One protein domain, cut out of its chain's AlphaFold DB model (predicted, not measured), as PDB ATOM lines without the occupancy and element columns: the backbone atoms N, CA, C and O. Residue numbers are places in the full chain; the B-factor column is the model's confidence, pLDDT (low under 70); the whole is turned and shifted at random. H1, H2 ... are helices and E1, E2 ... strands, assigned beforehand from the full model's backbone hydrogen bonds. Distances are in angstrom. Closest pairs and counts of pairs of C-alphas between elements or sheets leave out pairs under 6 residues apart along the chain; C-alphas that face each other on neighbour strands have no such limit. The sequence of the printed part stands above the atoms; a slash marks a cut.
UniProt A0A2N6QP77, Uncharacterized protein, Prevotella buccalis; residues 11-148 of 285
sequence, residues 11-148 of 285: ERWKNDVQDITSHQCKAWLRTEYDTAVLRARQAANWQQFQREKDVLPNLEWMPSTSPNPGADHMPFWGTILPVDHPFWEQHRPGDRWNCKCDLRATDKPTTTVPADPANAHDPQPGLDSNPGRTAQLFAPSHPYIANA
ATOM      1  N   GLU A  11     119.522  90.837 159.174       87.69
ATOM      2  CA  GLU A  11     119.347  89.379 159.044       87.69
ATOM      3  C   GLU A  11     118.440  88.803 160.146       87.69
ATOM      4  O   GLU A  11     117.644  87.907 159.885       87.69
ATOM      5  N   ARG A  12     118.483  89.366 161.363       85.94
ATOM      6  CA  ARG A  12     117.571  88.968 162.446       85.94
ATOM      7  C   ARG A  12     116.135  89.391 162.142       85.94
ATOM      8  O   ARG A  12     115.233  88.580 162.274       85.94
ATOM      9  N   TRP A  13     115.932  90.636 161.716       87.88
ATOM     10  CA  TRP A  13     114.605  91.130 161.343       87.88
ATOM     11  C   TRP A  13     114.013  90.354 160.160       87.88
ATOM     12  O   TRP A  13     112.854  89.962 160.211       87.88
ATOM     13  N   LYS A  14     114.822  90.067 159.135       86.25
ATOM     14  CA  LYS A  14     114.419  89.270 157.974       86.25
ATOM     15  C   LYS A  14     113.907  87.889 158.395       86.25
ATOM     16  O   LYS A  14     112.870  87.458 157.902       86.25
ATOM     17  N   ASN A  15     114.616  87.213 159.297       84.94
ATOM     18  CA  ASN A  15     114.187  85.909 159.806       84.94
ATOM     19  C   ASN A  15     112.881  86.007 160.608       84.94
ATOM     20  O   ASN A  15     112.051  85.112 160.505       84.94
ATOM     21  N   ASP A  16     112.671  87.093 161.360       82.19
ATOM     22  CA  ASP A  16     111.438  87.303 162.132       82.19
ATOM     23  C   ASP A  16     110.192  87.473 161.231       82.19
ATOM     24  O   ASP A  16     109.088  87.141 161.657       82.19
ATOM     25  N   VAL A  17     110.344  87.988 160.002       80.44
ATOM     26  CA  VAL A  17     109.223  88.258 159.071       80.44
ATOM     27  C   VAL A  17     109.074  87.224 157.952       80.44
ATOM     28  O   VAL A  17     108.115  87.280 157.186       80.44
ATOM     29  N   GLN A  18     109.988  86.257 157.849       77.88
ATOM     30  CA  GLN A  18     110.064  85.339 156.705       77.88
ATOM     31  C   GLN A  18     108.762  84.560 156.446       77.88
ATOM     32  O   GLN A  18     108.424  84.294 155.292       77.88
ATOM     33  N   ASP A  19     108.018  84.240 157.508       70.94
ATOM     34  CA  ASP A  19     106.788  83.448 157.444       70.94
ATOM     35  C   ASP A  19     105.649  84.202 156.734       70.94
ATOM     36  O   ASP A  19     104.736  83.579 156.194       70.94
ATOM     37  N   ILE A  20     105.712  85.540 156.696       67.88
ATOM     38  CA  ILE A  20     104.724  86.405 156.032       67.88
ATOM     39  C   ILE A  20     105.244  87.022 154.722       67.88
ATOM     40  O   ILE A  20     104.451  87.539 153.937       67.88
ATOM     41  N   THR A  21     106.549  86.935 154.441       62.78
ATOM     42  CA  THR A  21     107.196  87.559 153.267       62.78
ATOM     43  C   THR A  21     107.706  86.544 152.238       62.78
ATOM     44  O   THR A  21     108.640  86.838 151.493       62.78
ATOM     45  N   SER A  22     107.124  85.344 152.179       57.06
ATOM     46  CA  SER A  22     107.610  84.211 151.365       57.06
ATOM     47  C   SER A  22     107.795  84.501 149.863       57.06
ATOM     48  O   SER A  22     108.548  83.800 149.192       57.06
ATOM     49  N   HIS A  23     107.143  85.542 149.339       62.34
ATOM     50  CA  HIS A  23     107.167  85.959 147.932       62.34
ATOM     51  C   HIS A  23     108.015  87.217 147.665       62.34
ATOM     52  O   HIS A  23     108.183  87.607 146.510       62.34
ATOM     53  N   GLN A  24     108.555  87.869 148.698       61.75
ATOM     54  CA  GLN A  24     109.340  89.094 148.537       61.75
ATOM     55  C   GLN A  24     110.835  88.788 148.426       61.75
ATOM     56  O   GLN A  24     111.408  88.028 149.208       61.75
ATOM     57  N   CYS A  25     111.504  89.396 147.443       71.00
ATOM     58  CA  CYS A  25     112.931  89.175 147.227       71.00
ATOM     59  C   CYS A  25     113.779  89.904 148.290       71.00
ATOM     60  O   CYS A  25     113.426  90.981 148.769       71.00
ATOM     61  N   LYS A  26     114.943  89.337 148.651       74.12
ATOM     62  CA  LYS A  26     115.835  89.860 149.714       74.12
ATOM     63  C   LYS A  26     116.172  91.351 149.547       74.12
ATOM     64  O   LYS A  26     116.306  92.057 150.544       74.12
ATOM     65  N   ALA A  27     116.316  91.818 148.305       78.88
ATOM     66  CA  ALA A  27     116.616  93.214 147.995       78.88
ATOM     67  C   ALA A  27     115.479  94.162 148.406       78.88
ATOM     68  O   ALA A  27     115.741  95.226 148.955       78.88
ATOM     69  N   TRP A  28     114.227  93.748 148.209       82.25
ATOM     70  CA  TRP A  28     113.056  94.534 148.582       82.25
ATOM     71  C   TRP A  28     112.949  94.694 150.102       82.25
ATOM     72  O   TRP A  28     112.884  95.814 150.604       82.25
ATOM     73  N   LEU A  29     113.094  93.587 150.839       85.62
ATOM     74  CA  LEU A  29     113.141  93.596 152.306       85.62
ATOM     75  C   LEU A  29     114.268  94.482 152.844       85.62
ATOM     76  O   LEU A  29     114.112  95.150 153.863       85.62
ATOM     77  N   ARG A  30     115.421  94.500 152.162       88.25
ATOM     78  CA  ARG A  30     116.542  95.358 152.551       88.25
ATOM     79  C   ARG A  30     116.209  96.838 152.387       88.25
ATOM     80  O   ARG A  30     116.452  97.605 153.314       88.25
ATOM     81  N   THR A  31     115.638  97.212 151.246       89.88
ATOM     82  CA  THR A  31     115.189  98.582 150.969       89.88
ATOM     83  C   THR A  31     114.143  99.040 151.980       89.88
ATOM     84  O   THR A  31     114.249 100.155 152.491       89.88
ATOM     85  N   GLU A  32     113.170  98.187 152.314       90.44
ATOM     86  CA  GLU A  32     112.152  98.510 153.317       90.44
ATOM     87  C   GLU A  32     112.783  98.740 154.696       90.44
ATOM     88  O   GLU A  32     112.557  99.783 155.312       90.44
ATOM     89  N   TYR A  33     113.639  97.816 155.146       91.81
ATOM     90  CA  TYR A  33     114.343  97.930 156.422       91.81
ATOM     91  C   TYR A  33     115.191  99.205 156.507       91.81
ATOM     92  O   TYR A  33     115.080  99.957 157.477       91.81
ATOM     93  N   ASP A  34     116.026  99.476 155.497       93.00
ATOM     94  CA  ASP A  34     116.895 100.655 155.492       93.00
ATOM     95  C   ASP A  34     116.052 101.949 155.495       93.00
ATOM     96  O   ASP A  34     116.353 102.879 156.245       93.00
ATOM     97  N   THR A  35     114.939 101.980 154.750       93.88
ATOM     98  CA  THR A  35     113.993 103.112 154.730       93.88
ATOM     99  C   THR A  35     113.348 103.337 156.095       93.88
ATOM    100  O   THR A  35     113.339 104.463 156.594       93.88
ATOM    101  N   ALA A  36     112.858 102.275 156.739       93.31
ATOM    102  CA  ALA A  36     112.261 102.352 158.068       93.31
ATOM    103  C   ALA A  36     113.263 102.875 159.113       93.31
ATOM    104  O   ALA A  36     112.924 103.732 159.931       93.31
ATOM    105  N   VAL A  37     114.519 102.418 159.064       93.88
ATOM    106  CA  VAL A  37     115.580 102.895 159.966       93.88
ATOM    107  C   VAL A  37     115.902 104.369 159.726       93.88
ATOM    108  O   VAL A  37     116.039 105.125 160.689       93.88
ATOM    109  N   LEU A  38     116.019 104.797 158.468       93.56
ATOM    110  CA  LEU A  38     116.295 106.194 158.123       93.56
ATOM    111  C   LEU A  38     115.162 107.117 158.585       93.56
ATOM    112  O   LEU A  38     115.428 108.125 159.236       93.56
ATOM    113  N   ARG A  39     113.904 106.733 158.356       94.31
ATOM    114  CA  ARG A  39     112.737 107.509 158.803       94.31
ATOM    115  C   ARG A  39     112.612 107.566 160.325       94.31
ATOM    116  O   ARG A  39     112.280 108.617 160.864       94.31
ATOM    117  N   ALA A  40     112.956 106.490 161.037       93.56
ATOM    118  CA  ALA A  40     113.023 106.509 162.499       93.56
ATOM    119  C   ALA A  40     114.083 107.499 163.019       93.56
ATOM    120  O   ALA A  40     113.839 108.218 163.987       93.56
ATOM    121  N   ARG A  41     115.251 107.570 162.363       92.88
ATOM    122  CA  ARG A  41     116.294 108.555 162.696       92.88
ATOM    123  C   ARG A  41     115.827 109.979 162.427       92.88
ATOM    124  O   ARG A  41     115.987 110.830 163.290       92.88
ATOM    125  N   GLN A  42     115.194 110.222 161.282       93.56
ATOM    126  CA  GLN A  42     114.616 111.528 160.957       93.56
ATOM    127  C   GLN A  42     113.567 111.951 161.989       93.56
ATOM    128  O   GLN A  42     113.571 113.101 162.413       93.56
ATOM    129  N   ALA A  43     112.722 111.021 162.451       94.50
ATOM    130  CA  ALA A  43     111.757 111.302 163.508       94.50
ATOM    131  C   ALA A  43     112.435 111.770 164.806       94.50
ATOM    132  O   ALA A  43     111.999 112.741 165.422       94.50
ATOM    133  N   ALA A  44     113.532 111.113 165.198       94.12
ATOM    134  CA  ALA A  44     114.319 111.502 166.364       94.12
ATOM    135  C   ALA A  44     115.022 112.860 166.173       94.12
ATOM    136  O   ALA A  44     114.955 113.708 167.064       94.12
ATOM    137  N   ASN A  45     115.634 113.092 165.007       95.00
ATOM    138  CA  ASN A  45     116.274 114.364 164.660       95.00
ATOM    139  C   ASN A  45     115.261 115.517 164.681       95.00
ATOM    140  O   ASN A  45     115.557 116.586 165.200       95.00
ATOM    141  N   TRP A  46     114.030 115.288 164.216       95.88
ATOM    142  CA  TRP A  46     112.979 116.306 164.232       95.88
ATOM    143  C   TRP A  46     112.656 116.803 165.643       95.88
ATOM    144  O   TRP A  46     112.464 117.998 165.864       95.88
ATOM    145  N   GLN A  47     112.645 115.898 166.625       95.88
ATOM    146  CA  GLN A  47     112.467 116.272 168.030       95.88
ATOM    147  C   GLN A  47     113.620 117.144 168.534       95.88
ATOM    148  O   GLN A  47     113.404 118.007 169.379       95.88
ATOM    149  N   GLN A  48     114.840 116.921 168.042       96.56
ATOM    150  CA  GLN A  48     115.981 117.779 168.348       96.56
ATOM    151  C   GLN A  48     115.827 119.159 167.705       96.56
ATOM    152  O   GLN A  48     115.931 120.154 168.414       96.56
ATOM    153  N   PHE A  49     115.472 119.221 166.419       97.25
ATOM    154  CA  PHE A  49     115.232 120.485 165.719       97.25
ATOM    155  C   PHE A  49     114.194 121.345 166.438       97.25
ATOM    156  O   PHE A  49     114.417 122.530 166.652       97.25
ATOM    157  N   GLN A  50     113.096 120.742 166.900       97.12
ATOM    158  CA  GLN A  50     112.072 121.477 167.642       97.12
ATOM    159  C   GLN A  50     112.549 122.002 169.001       97.12
ATOM    160  O   GLN A  50     112.044 123.031 169.448       97.12
ATOM    161  N   ARG A  51     113.494 121.321 169.663       97.38
ATOM    162  CA  ARG A  51     114.072 121.783 170.935       97.38
ATOM    163  C   ARG A  51     115.069 122.922 170.759       97.38
ATOM    164  O   ARG A  51     115.197 123.714 171.677       97.38
ATOM    165  N   GLU A  52     115.771 122.959 169.631       97.06
ATOM    166  CA  GLU A  52     116.889 123.881 169.378       97.06
ATOM    167  C   GLU A  52     116.503 125.069 168.484       97.06
ATOM    168  O   GLU A  52     117.343 125.917 168.188       97.06
ATOM    169  N   LYS A  53     115.247 125.145 168.027       96.75
ATOM    170  CA  LYS A  53     114.795 126.144 167.045       96.75
ATOM    171  C   LYS A  53     114.862 127.597 167.518       96.75
ATOM    172  O   LYS A  53     114.713 128.502 166.706       96.75
ATOM    173  N   ASP A  54     115.033 127.834 168.812       97.06
ATOM    174  CA  ASP A  54     115.279 129.160 169.377       97.06
ATOM    175  C   ASP A  54     116.680 129.690 169.025       97.06
ATOM    176  O   ASP A  54     116.851 130.899 168.879       97.06
ATOM    177  N   VAL A  55     117.656 128.794 168.835       97.62
ATOM    178  CA  VAL A  55     119.040 129.128 168.456       97.62
ATOM    179  C   VAL A  55     119.339 128.768 166.998       97.62
ATOM    180  O   VAL A  55     120.016 129.521 166.303       97.62
ATOM    181  N   LEU A  56     118.823 127.637 166.514       98.12
ATOM    182  CA  LEU A  56     118.982 127.137 165.146       98.12
ATOM    183  C   LEU A  56     117.603 127.031 164.468       98.12
ATOM    184  O   LEU A  56     117.064 125.930 164.323       98.12
ATOM    185  N   PRO A  57     116.989 128.165 164.079       98.12
ATOM    186  CA  PRO A  57     115.589 128.216 163.646       98.12
ATOM    187  C   PRO A  57     115.317 127.574 162.282       98.12
ATOM    188  O   PRO A  57     114.149 127.368 161.938       98.12
ATOM    189  N   ASN A  58     116.355 127.274 161.497       98.62
ATOM    190  CA  ASN A  58     116.234 126.809 160.120       98.62
ATOM    191  C   ASN A  58     116.823 125.406 159.931       98.62
ATOM    192  O   ASN A  58     117.708 124.972 160.667       98.62
ATOM    193  N   LEU A  59     116.353 124.709 158.899       98.50
ATOM    194  CA  LEU A  59     116.877 123.427 158.439       98.50
ATOM    195  C   LEU A  59     117.470 123.586 157.043       98.50
ATOM    196  O   LEU A  59     116.833 124.171 156.174       98.50
ATOM    197  N   GLU A  60     118.663 123.038 156.837       98.38
ATOM    198  CA  GLU A  60     119.346 122.936 155.548       98.38
ATOM    199  C   GLU A  60     119.191 121.514 154.992       98.38
ATOM    200  O   GLU A  60     119.537 120.540 155.670       98.38
ATOM    201  N   TRP A  61     118.700 121.383 153.757       97.94
ATOM    202  CA  TRP A  61     118.670 120.103 153.047       97.94
ATOM    203  C   TRP A  61     120.075 119.707 152.600       97.94
ATOM    204  O   TRP A  61     120.670 120.331 151.719       97.94
ATOM    205  N   MET A  62     120.593 118.617 153.159       97.44
ATOM    206  CA  MET A  62     121.933 118.117 152.864       97.44
ATOM    207  C   MET A  62     121.932 117.162 151.658       97.44
ATOM    208  O   MET A  62     121.019 116.334 151.534       97.44
ATOM    209  N   PRO A  63     122.964 117.213 150.792       95.19
ATOM    210  CA  PRO A  63     123.127 116.253 149.706       95.19
ATOM    211  C   PRO A  63     123.124 114.799 150.184       95.19
ATOM    212  O   PRO A  63     123.545 114.480 151.298       95.19
ATOM    213  N   SER A  64     122.668 113.901 149.314       93.62
ATOM    214  CA  SER A  64     122.648 112.466 149.600       93.62
ATOM    215  C   SER A  64     124.058 111.901 149.757       93.62
ATOM    216  O   SER A  64     124.957 112.215 148.981       93.62
ATOM    217  N   THR A  65     124.231 110.978 150.703       92.06
ATOM    218  CA  THR A  65     125.472 110.189 150.853       92.06
ATOM    219  C   THR A  65     125.515 108.948 149.949       92.06
ATOM    220  O   THR A  65     126.422 108.121 150.053       92.06
ATOM    221  N   SER A  66     124.518 108.764 149.076       88.56
ATOM    222  CA  SER A  66     124.507 107.670 148.099       88.56
ATOM    223  C   SER A  66     125.608 107.856 147.044       88.56
ATOM    224  O   SER A  66     125.733 108.963 146.524       88.56
ATOM    225  N   PRO A  67     126.335 106.793 146.639       87.12
ATOM    226  CA  PRO A  67     127.262 106.857 145.505       87.12
ATOM    227  C   PRO A  67     126.577 107.254 144.190       87.12
ATOM    228  O   PRO A  67     127.167 107.945 143.372       87.12
ATOM    229  N   ASN A  68     125.318 106.832 144.020       86.31
ATOM    230  CA  ASN A  68     124.468 107.160 142.878       86.31
ATOM    231  C   ASN A  68     123.185 107.818 143.414       86.31
ATOM    232  O   ASN A  68     122.227 107.107 143.743       86.31
ATOM    233  N   PRO A  69     123.178 109.140 143.645       87.69
ATOM    234  CA  PRO A  69     121.992 109.847 144.111       87.69
ATOM    235  C   PRO A  69     120.949 109.981 142.993       87.69
ATOM    236  O   PRO A  69     121.297 110.201 141.835       87.69
ATOM    237  N   GLY A  70     119.668 109.853 143.348       83.81
ATOM    238  CA  GLY A  70     118.562 110.155 142.439       83.81
ATOM    239  C   GLY A  70     118.542 111.640 142.072       83.81
ATOM    240  O   GLY A  70     118.904 112.490 142.888       83.81
ATOM    241  N   ALA A  71     118.148 111.943 140.834       88.56
ATOM    242  CA  ALA A  71     118.066 113.317 140.334       88.56
ATOM    243  C   ALA A  71     116.900 114.109 140.948       88.56
ATOM    244  O   ALA A  71     116.911 115.331 140.924       88.56
ATOM    245  N   ASP A  72     115.922 113.414 141.522       87.31
ATOM    246  CA  ASP A  72     114.684 113.955 142.066       87.31
ATOM    247  C   ASP A  72     114.889 114.871 143.281       87.31
ATOM    248  O   ASP A  72     114.179 115.852 143.440       87.31
ATOM    249  N   HIS A  73     115.876 114.616 144.139       92.06
ATOM    250  CA  HIS A  73     116.123 115.501 145.291       92.06
ATOM    251  C   HIS A  73     117.233 116.522 145.071       92.06
ATOM    252  O   HIS A  73     117.395 117.419 145.898       92.06
ATOM    253  N   MET A  74     117.998 116.411 143.980       92.25
ATOM    254  CA  MET A  74     119.078 117.356 143.687       92.25
ATOM    255  C   MET A  74     118.610 118.821 143.638       92.25
ATOM    256  O   MET A  74     119.322 119.658 144.193       92.25
ATOM    257  N   PRO A  75     117.427 119.157 143.073       93.94
ATOM    258  CA  PRO A  75     116.921 120.531 143.057       93.94
ATOM    259  C   PRO A  75     116.686 121.138 144.446       93.94
ATOM    260  O   PRO A  75     116.655 122.358 144.577       93.94
ATOM    261  N   PHE A  76     116.514 120.308 145.479       95.44
ATOM    262  CA  PHE A  76     116.237 120.763 146.841       95.44
ATOM    263  C   PHE A  76     117.493 120.884 147.707       95.44
ATOM    264  O   PHE A  76     117.423 121.456 148.795       95.44
ATOM    265  N   TRP A  77     118.651 120.388 147.262       96.25
ATOM    266  CA  TRP A  77     119.888 120.456 148.044       96.25
ATOM    267  C   TRP A  77     120.316 121.903 148.309       96.25
ATOM    268  O   TRP A  77     120.340 122.738 147.410       96.25
ATOM    269  N   GLY A  78     120.672 122.193 149.561       97.31
ATOM    270  CA  GLY A  78     121.013 123.543 150.013       97.31
ATOM    271  C   GLY A  78     119.804 124.435 150.308       97.31
ATOM    272  O   GLY A  78     119.999 125.587 150.681       97.31
ATOM    273  N   THR A  79     118.572 123.927 150.185       98.25
ATOM    274  CA  THR A  79     117.373 124.651 150.633       98.25
ATOM    275  C   THR A  79     117.444 124.874 152.136       98.25
ATOM    276  O   THR A  79     117.583 123.907 152.888       98.25
ATOM    277  N   ILE A  80     117.329 126.133 152.565       98.56
ATOM    278  CA  ILE A  80     117.315 126.532 153.974       98.56
ATOM    279  C   ILE A  80     115.968 127.176 154.282       98.56
ATOM    280  O   ILE A  80     115.667 128.251 153.767       98.56
ATOM    281  N   LEU A  81     115.154 126.545 155.126       98.62
ATOM    282  CA  LEU A  81     113.831 127.056 155.509       98.62
ATOM    283  C   LEU A  81     113.590 126.871 157.012       98.62
ATOM    284  O   LEU A  81     114.198 125.977 157.606       98.62
ATOM    285  N   PRO A  82     112.691 127.655 157.638       98.31
ATOM    286  CA  PRO A  82     112.364 127.500 159.054       98.31
ATOM    287  C   PRO A  82     111.919 126.075 159.398       98.31
ATOM    288  O   PRO A  82     111.269 125.425 158.577       98.31
ATOM    289  N   VAL A  83     112.211 125.600 160.614       97.62
ATOM    290  CA  VAL A  83     111.854 124.236 161.072       97.62
ATOM    291  C   VAL A  83     110.365 123.925 160.864       97.62
ATOM    292  O   VAL A  83     110.001 122.823 160.458       97.62
ATOM    293  N   ASP A  84     109.491 124.907 161.092       96.19
ATOM    294  CA  ASP A  84     108.038 124.736 160.994       96.19
ATOM    295  C   ASP A  84     107.460 125.037 159.591       96.19
ATOM    296  O   ASP A  84     106.243 124.977 159.406       96.19
ATOM    297  N   HIS A  85     108.306 125.323 158.593       97.19
ATOM    298  CA  HIS A  85     107.869 125.689 157.243       97.19
ATOM    299  C   HIS A  85     107.095 124.544 156.547       97.19
ATOM    300  O   HIS A  85     107.535 123.394 156.593       97.19
ATOM    301  N   PRO A  86     105.972 124.825 155.848       94.75
ATOM    302  CA  PRO A  86     105.121 123.795 155.233       94.75
ATOM    303  C   PRO A  86     105.812 122.981 154.135       94.75
ATOM    304  O   PRO A  86     105.414 121.847 153.888       94.75
ATOM    305  N   PHE A  87     106.873 123.517 153.522       95.44
ATOM    306  CA  PHE A  87     107.719 122.781 152.571       95.44
ATOM    307  C   PHE A  87     108.127 121.410 153.116       95.44
ATOM    308  O   PHE A  87     108.035 120.434 152.389       95.44
ATOM    309  N   TRP A  88     108.468 121.308 154.405       95.25
ATOM    310  CA  TRP A  88     108.912 120.050 155.007       95.25
ATOM    311  C   TRP A  88     107.814 118.992 155.171       95.25
ATOM    312  O   TRP A  88     108.119 117.825 155.432       95.25
ATOM    313  N   GLU A  89     106.540 119.373 155.043       90.88
ATOM    314  CA  GLU A  89     105.437 118.413 154.977       90.88
ATOM    315  C   GLU A  89     105.360 117.744 153.611       90.88
ATOM    316  O   GLU A  89     105.146 116.532 153.556       90.88
ATOM    317  N   GLN A  90     105.587 118.516 152.547       88.75
ATOM    318  CA  GLN A  90     105.503 118.045 151.169       88.75
ATOM    319  C   GLN A  90     106.816 117.427 150.677       88.75
ATOM    320  O   GLN A  90     106.788 116.355 150.090       88.75
ATOM    321  N   HIS A  91     107.955 118.060 150.953       93.50
ATOM    322  CA  HIS A  91     109.278 117.634 150.502       93.50
ATOM    323  C   HIS A  91     110.235 117.543 151.683       93.50
ATOM    324  O   HIS A  91     110.446 118.508 152.421       93.50
ATOM    325  N   ARG A  92     110.855 116.380 151.867       93.12
ATOM    326  CA  ARG A  92     111.870 116.179 152.912       93.12
ATOM    327  C   ARG A  92     112.678 114.921 152.631       93.12
ATOM    328  O   ARG A  92     112.167 113.983 152.031       93.12
ATOM    329  N   PRO A  93     113.898 114.800 153.167       92.94
ATOM    330  CA  PRO A  93     114.565 113.510 153.184       92.94
ATOM    331  C   PRO A  93     113.651 112.408 153.740       92.94
ATOM    332  O   PRO A  93     112.968 112.611 154.739       92.94
ATOM    333  N   GLY A  94     113.649 111.237 153.093       91.25
ATOM    334  CA  GLY A  94     112.840 110.081 153.505       91.25
ATOM    335  C   GLY A  94     111.458 109.944 152.852       91.25
ATOM    336  O   GLY A  94     110.750 108.993 153.183       91.25
ATOM    337  N   ASP A  95     111.081 110.825 151.926       92.81
ATOM    338  CA  ASP A  95     109.886 110.728 151.057       92.81
ATOM    339  C   ASP A  95     110.100 109.861 149.782       92.81
ATOM    340  O   ASP A  95     109.209 109.717 148.935       92.81
ATOM    341  N   ARG A  96     111.277 109.231 149.672       92.69
ATOM    342  CA  ARG A  96     111.665 108.230 148.662       92.69
ATOM    343  C   ARG A  96     112.242 106.986 149.322       92.69
ATOM    344  O   ARG A  96     112.955 107.089 150.328       92.69
ATOM    345  N   TRP A  97     112.008 105.821 148.718       91.50
ATOM    346  CA  TRP A  97     112.611 104.563 149.165       91.50
ATOM    347  C   TRP A  97     114.139 104.682 149.232       91.50
ATOM    348  O   TRP A  97     114.794 105.050 148.258       91.50
ATOM    349  N   ASN A  98     114.709 104.349 150.392       89.19
ATOM    350  CA  ASN A  98     116.147 104.371 150.662       89.19
ATOM    351  C   ASN A  98     116.833 105.731 150.393       89.19
ATOM    352  O   ASN A  98     118.015 105.782 150.044       89.19
ATOM    353  N   CYS A  99     116.106 106.842 150.557       91.00
ATOM    354  CA  CYS A  99     116.674 108.184 150.461       91.00
ATOM    355  C   CYS A  99     117.718 108.427 151.561       91.00
ATOM    356  O   CYS A  99     117.391 108.383 152.745       91.00
ATOM    357  N   LYS A 100     118.960 108.747 151.177       92.56
ATOM    358  CA  LYS A 100     120.072 109.040 152.105       92.56
ATOM    359  C   LYS A 100     120.415 110.530 152.213       92.56
ATOM    360  O   LYS A 100     121.545 110.866 152.571       92.56
ATOM    361  N   CYS A 101     119.478 111.402 151.841       94.75
ATOM    362  CA  CYS A 101     119.567 112.824 152.180       94.75
ATOM    363  C   CYS A 101     119.353 113.004 153.691       94.75
ATOM    364  O   CYS A 101     118.816 112.111 154.351       94.75
ATOM    365  N   ASP A 102     119.733 114.162 154.221       94.50
ATOM    366  CA  ASP A 102     119.521 114.507 155.629       94.50
ATOM    367  C   ASP A 102     119.134 115.982 155.777       94.50
ATOM    368  O   ASP A 102     119.241 116.760 154.827       94.50
ATOM    369  N   LEU A 103     118.682 116.358 156.970       97.12
ATOM    370  CA  LEU A 103     118.452 117.743 157.364       97.12
ATOM    371  C   LEU A 103     119.446 118.132 158.447       97.12
ATOM    372  O   LEU A 103     119.733 117.353 159.355       97.12
ATOM    373  N   ARG A 104     119.948 119.362 158.375       97.62
ATOM    374  CA  ARG A 104     120.837 119.923 159.393       97.62
ATOM    375  C   ARG A 104     120.261 121.220 159.942       97.62
ATOM    376  O   ARG A 104     119.962 122.123 159.168       97.62
ATOM    377  N   ALA A 105     120.157 121.328 161.264       97.88
ATOM    378  CA  ALA A 105     119.784 122.575 161.925       97.88
ATOM    379  C   ALA A 105     120.852 123.658 161.709       97.88
ATOM    380  O   ALA A 105     122.053 123.375 161.729       97.88
ATOM    381  N   THR A 106     120.421 124.894 161.471       98.31
ATOM    382  CA  THR A 106     121.301 126.024 161.171       98.31
ATOM    383  C   THR A 106     120.655 127.361 161.548       98.31
ATOM    384  O   THR A 106     119.434 127.496 161.594       98.31
ATOM    385  N   ASP A 107     121.494 128.363 161.797       97.69
ATOM    386  CA  ASP A 107     121.156 129.779 161.967       97.69
ATOM    387  C   ASP A 107     121.303 130.595 160.667       97.69
ATOM    388  O   ASP A 107     120.995 131.788 160.638       97.69
ATOM    389  N   LYS A 108     121.753 129.963 159.572       98.31
ATOM    390  CA  LYS A 108     121.887 130.613 158.264       98.31
ATOM    391  C   LYS A 108     120.547 131.204 157.797       98.31
ATOM    392  O   LYS A 108     119.503 130.596 158.048       98.31
ATOM    393  N   PRO A 109     120.560 132.328 157.054       97.69
ATOM    394  CA  PRO A 109     119.356 132.898 156.458       97.69
ATOM    395  C   PRO A 109     118.618 131.915 155.545       97.69
ATOM    396  O   PRO A 109     119.229 131.060 154.902       97.69
ATOM    397  N   THR A 110     117.298 132.073 155.456       98.12
ATOM    398  CA  THR A 110     116.445 131.245 154.598       98.12
ATOM    399  C   THR A 110     116.725 131.492 153.119       98.12
ATOM    400  O   THR A 110     116.893 132.639 152.699       98.12
ATOM    401  N   THR A 111     116.698 130.436 152.314       97.88
ATOM    402  CA  THR A 111     116.700 130.529 150.852       97.88
ATOM    403  C   THR A 111     115.281 130.728 150.322       97.88
ATOM    404  O   THR A 111     114.293 130.589 151.043       97.88
ATOM    405  N   THR A 112     115.158 131.018 149.028       96.12
ATOM    406  CA  THR A 112     113.871 130.923 148.333       96.12
ATOM    407  C   THR A 112     113.371 129.480 148.339       96.12
ATOM    408  O   THR A 112     114.171 128.553 148.196       96.12
ATOM    409  N   VAL A 113     112.057 129.291 148.470       95.44
ATOM    410  CA  VAL A 113     111.431 127.970 148.337       95.44
ATOM    411  C   VAL A 113     111.634 127.478 146.894       95.44
ATOM    412  O   VAL A 113     111.264 128.208 145.969       95.44
ATOM    413  N   PRO A 114     112.225 126.289 146.674       92.50
ATOM    414  CA  PRO A 114     112.369 125.725 145.335       92.50
ATOM    415  C   PRO A 114     111.011 125.510 144.664       92.50
ATOM    416  O   PRO A 114     110.039 125.135 145.318       92.50
ATOM    417  N   ALA A 115     110.946 125.718 143.350       88.06
ATOM    418  CA  ALA A 115     109.759 125.382 142.575       88.06
ATOM    419  C   ALA A 115     109.704 123.870 142.307       88.06
ATOM    420  O   ALA A 115     110.712 123.280 141.922       88.06
ATOM    421  N   ASP A 116     108.517 123.274 142.429       86.25
ATOM    422  CA  ASP A 116     108.236 121.906 141.978       86.25
ATOM    423  C   ASP A 116     107.073 121.915 140.967       86.25
ATOM    424  O   ASP A 116     105.903 121.786 141.342       86.25
ATOM    425  N   PRO A 117     107.346 122.176 139.676       81.75
ATOM    426  CA  PRO A 117     106.290 122.289 138.683       81.75
ATOM    427  C   PRO A 117     105.608 120.936 138.468       81.75
ATOM    428  O   PRO A 117     106.264 119.925 138.229       81.75
ATOM    429  N   ALA A 118     104.273 120.952 138.495       79.31
ATOM    430  CA  ALA A 118     103.432 119.772 138.301       79.31
ATOM    431  C   ALA A 118     103.742 118.612 139.266       79.31
ATOM    432  O   ALA A 118     103.535 117.456 138.900       79.31
ATOM    433  N   ASN A 119     104.204 118.923 140.487       80.50
ATOM    434  CA  ASN A 119     104.447 117.934 141.537       80.50
ATOM    435  C   ASN A 119     105.427 116.823 141.105       80.50
ATOM    436  O   ASN A 119     105.269 115.647 141.446       80.50
ATOM    437  N   ALA A 120     106.438 117.182 140.311       81.25
ATOM    438  CA  ALA A 120     107.408 116.236 139.769       81.25
ATOM    439  C   ALA A 120     108.217 115.520 140.867       81.25
ATOM    440  O   ALA A 120     108.765 114.439 140.627       81.25
ATOM    441  N   HIS A 121     108.261 116.088 142.074       86.50
ATOM    442  CA  HIS A 121     109.006 115.570 143.214       86.50
ATOM    443  C   HIS A 121     108.103 115.225 144.409       86.50
ATOM    444  O   HIS A 121     108.583 115.138 145.540       86.50
ATOM    445  N   ASP A 122     106.813 114.956 144.169       87.56
ATOM    446  CA  ASP A 122     105.874 114.534 145.217       87.56
ATOM    447  C   ASP A 122     106.307 113.213 145.866       87.56
ATOM    448  O   ASP A 122     106.783 112.327 145.151       87.56
ATOM    449  N   PRO A 123     106.126 113.024 147.185       91.38
ATOM    450  CA  PRO A 123     106.474 111.801 147.905       91.38
ATOM    451  C   PRO A 123     105.941 110.510 147.277       91.38
ATOM    452  O   PRO A 123     104.857 110.465 146.699       91.38
ATOM    453  N   GLN A 124     106.686 109.416 147.439       91.56
ATOM    454  CA  GLN A 124     106.205 108.106 147.009       91.56
ATOM    455  C   GLN A 124     105.061 107.636 147.919       91.56
ATOM    456  O   GLN A 124     105.136 107.850 149.134       91.56
ATOM    457  N   PRO A 125     104.038 106.943 147.377       91.25
ATOM    458  CA  PRO A 125     102.954 106.394 148.183       91.25
ATOM    459  C   PRO A 125     103.478 105.547 149.346       91.25
ATOM    460  O   PRO A 125     104.274 104.624 149.163       91.25
ATOM    461  N   GLY A 126     103.030 105.876 150.553       92.38
ATOM    462  CA  GLY A 126     103.459 105.260 151.799       92.38
ATOM    463  C   GLY A 126     104.591 105.997 152.511       92.38
ATOM    464  O   GLY A 126     104.874 105.663 153.659       92.38
ATOM    465  N   LEU A 127     105.211 107.002 151.887       94.44
ATOM    466  CA  LEU A 127     106.289 107.822 152.461       94.44
ATOM    467  C   LEU A 127     105.927 109.319 152.549       94.44
ATOM    468  O   LEU A 127     106.722 110.122 153.047       94.44
ATOM    469  N   ASP A 128     104.707 109.672 152.148       92.88
ATOM    470  CA  ASP A 128     104.114 111.015 152.125       92.88
ATOM    471  C   ASP A 128     103.876 111.640 153.508       92.88
ATOM    472  O   ASP A 128     103.832 112.863 153.624       92.88
ATOM    473  N   SER A 129     103.831 110.856 154.592       92.62
ATOM    474  CA  SER A 129     103.680 111.402 155.952       92.62
ATOM    475  C   SER A 129     105.008 111.832 156.579       92.62
ATOM    476  O   SER A 129     106.038 111.185 156.359       92.62
ATOM    477  N   ASN A 130     105.002 112.915 157.371       93.00
ATOM    478  CA  ASN A 130     106.193 113.402 158.077       93.00
ATOM    479  C   ASN A 130     106.509 112.561 159.305       93.00
ATOM    480  O   ASN A 130     105.849 112.760 160.323       93.00
ATOM    481  N   PRO A 131     107.532 111.681 159.289       92.50
ATOM    482  CA  PRO A 131     107.817 110.851 160.453       92.50
ATOM    483  C   PRO A 131     108.233 111.704 161.665       92.50
ATOM    484  O   PRO A 131     107.981 111.303 162.799       92.50
ATOM    485  N   GLY A 132     108.780 112.907 161.445       91.38
ATOM    486  CA  GLY A 132     109.091 113.888 162.487       91.38
ATOM    487  C   GLY A 132     107.881 114.462 163.218       91.38
ATOM    488  O   GLY A 132     107.997 114.820 164.392       91.38
ATOM    489  N   ARG A 133     106.713 114.506 162.563       90.31
ATOM    490  CA  ARG A 133     105.462 115.005 163.157       90.31
ATOM    491  C   ARG A 133     104.470 113.903 163.509       90.31
ATOM    492  O   ARG A 133     103.818 113.983 164.543       90.31
ATOM    493  N   THR A 134     104.347 112.880 162.670       92.25
ATOM    494  CA  THR A 134     103.345 111.815 162.818       92.25
ATOM    495  C   THR A 134     103.861 110.605 163.589       92.25
ATOM    496  O   THR A 134     103.057 109.778 164.011       92.25
ATOM    497  N   ALA A 135     105.185 110.466 163.738       90.19
ATOM    498  CA  ALA A 135     105.844 109.258 164.238       90.19
ATOM    499  C   ALA A 135     105.504 107.977 163.440       90.19
ATOM    500  O   ALA A 135     105.707 106.862 163.923       90.19
ATOM    501  N   GLN A 136     105.005 108.115 162.204       91.62
ATOM    502  CA  GLN A 136     104.668 106.991 161.333       91.62
ATOM    503  C   GLN A 136     105.832 106.647 160.400       91.62
ATOM    504  O   GLN A 136     106.319 107.485 159.637       91.62
ATOM    505  N   LEU A 137     106.240 105.375 160.411       90.94
ATOM    506  CA  LEU A 137     107.226 104.861 159.457       90.94
ATOM    507  C   LEU A 137     106.654 104.788 158.042       90.94
ATOM    508  O   LEU A 137     107.331 105.207 157.112       90.94
ATOM    509  N   PHE A 138     105.410 104.331 157.904       92.50
ATOM    510  CA  PHE A 138     104.688 104.288 156.636       92.50
ATOM    511  C   PHE A 138     103.348 105.008 156.772       92.50
ATOM    512  O   PHE A 138     102.642 104.835 157.768       92.50
ATOM    513  N   ALA A 139     103.021 105.828 155.780       93.19
ATOM    514  CA  ALA A 139     101.747 106.521 155.674       93.19
ATOM    515  C   ALA A 139     100.608 105.547 155.299       93.19
ATOM    516  O   ALA A 139     100.872 104.492 154.714       93.19
ATOM    517  N   PRO A 140      99.334 105.890 155.575       91.81
ATOM    518  CA  PRO A 140      98.176 105.058 155.213       91.81
ATOM    519  C   PRO A 140      98.037 104.742 153.716       91.81
ATOM    520  O   PRO A 140      97.410 103.754 153.350       91.81
ATOM    521  N   SER A 141      98.636 105.560 152.857       92.81
ATOM    522  CA  SER A 141      98.768 105.359 151.409       92.81
ATOM    523  C   SER A 141      99.664 104.167 151.030       92.81
ATOM    524  O   SER A 141      99.648 103.737 149.876       92.81
ATOM    525  N   HIS A 142     100.446 103.611 151.966       91.31
ATOM    526  CA  HIS A 142     101.281 102.439 151.708       91.31
ATOM    527  C   HIS A 142     100.406 101.219 151.362       91.31
ATOM    528  O   HIS A 142      99.401 100.993 152.045       91.31
ATOM    529  N   PRO A 143     100.788 100.360 150.393       86.12
ATOM    530  CA  PRO A 143      99.984  99.202 149.981       86.12
ATOM    531  C   PRO A 143      99.578  98.251 151.115       86.12
ATOM    532  O   PRO A 143      98.503  97.666 151.064       86.12
ATOM    533  N   TYR A 144     100.402  98.132 152.160       82.81
ATOM    534  CA  TYR A 144     100.071  97.356 153.366       82.81
ATOM    535  C   TYR A 144      98.793  97.813 154.074       82.81
ATOM    536  O   TYR A 144      98.187  97.025 154.794       82.81
ATOM    537  N   ILE A 145      98.420  99.080 153.907       87.44
ATOM    538  CA  ILE A 145      97.272  99.704 154.558       87.44
ATOM    539  C   ILE A 145      96.193  99.981 153.512       87.44
ATOM    540  O   ILE A 145      95.071  99.506 153.661       87.44
ATOM    541  N   ALA A 146      96.544 100.682 152.431       89.06
ATOM    542  CA  ALA A 146      95.606 101.072 151.381       89.06
ATOM    543  C   ALA A 146      94.954  99.870 150.675       89.06
ATOM    544  O   ALA A 146      93.773  99.921 150.345       89.06
ATOM    545  N   ASN A 147      95.705  98.777 150.492       88.62
ATOM    546  CA  ASN A 147      95.246  97.570 149.797       88.62
ATOM    547  C   ASN A 147      95.107  96.372 150.752       88.62
ATOM    548  O   ASN A 147      95.189  95.218 150.325       88.62
ATOM    549  N   ALA A 148      94.946  96.627 152.052       86.75
ATOM    550  CA  ALA A 148      94.785  95.570 153.039       86.75
ATOM    551  C   ALA A 148      93.504  94.758 152.776       86.75
ATOM    552  O   ALA A 148      92.449  95.309 152.463       86.75
TER     553      ALA A 148
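This is residues 11 to 148 of the 285 residues of an uncharacterized protein of Prevotella buccalis (UniProt A0A2N6QP77). One long helix, H2, packs with its residues 38 to 52 along one face of a small three-stranded sheet and runs on past it toward short H1 at the far end; long loops make up much of the rest. The printed part has 138 residues, 59 of them, under half, in named elements: H1 H2 E1 E2 H3 E3 H4 H5, mixed helices and strands. The sheet, E2 E1 E3, is antiparallel. The whole is compact, radius of gyration of the C-alphas 16.0 A, yet only just elongated, spanning 51 by 33 by 31 A.

Find E1, residues 58 to 62, from C-alpha 58 at (116.234, 126.809, 160.120); E2 is residues 80 to 82, E3 102 to 106. H2, residues 26 to 52, runs 39.3 A from (115.835, 89.860, 149.714) to (116.889, 123.881, 169.378). H1 is residues 11 to 17, H3 87 to 90, H4 131 to 134 and H5 143 to 146.

E1 and E3 are antiparallel, with N 60 and O 104 2.8 A apart. E1 and E2 form a hairpin, with N 59 and O 81 2.8 A apart. H2 is on the sheet in two layers, a helix on one face, at a height of 8.1 A, along E3 at 6 degrees on the local plane; C-alphas 49 and 105 come closest, 6.3 A. E2, H3 and E3 form a split strand-helix-strand unit, two strands running the same way with E1 between, its crossover right-handed. H3 only grazes the sheet with residues 87 to 88. H2 touches H4 with residues 39 to 47 alone; C-alphas 43 and 132 are closest, 3.9 A. H1 and H2 are close but not clearly touching, C-alphas 14 and 29 being closest at 7.2 A, and about perpendicular at 80 degrees. H5 is apart from H4. Every O i to N i+4 pair is within hydrogen-bond range in H1 and H2; H3, H4 and H5 are too short for one.

The farthest C-alphas, of Asp 19 and Pro 109, are 51.0 A apart. The printed part has no cut. The links E1 to E2, H3 to E3 and E3 to H4 are long. Residues 20 to 24 have pLDDT under 70.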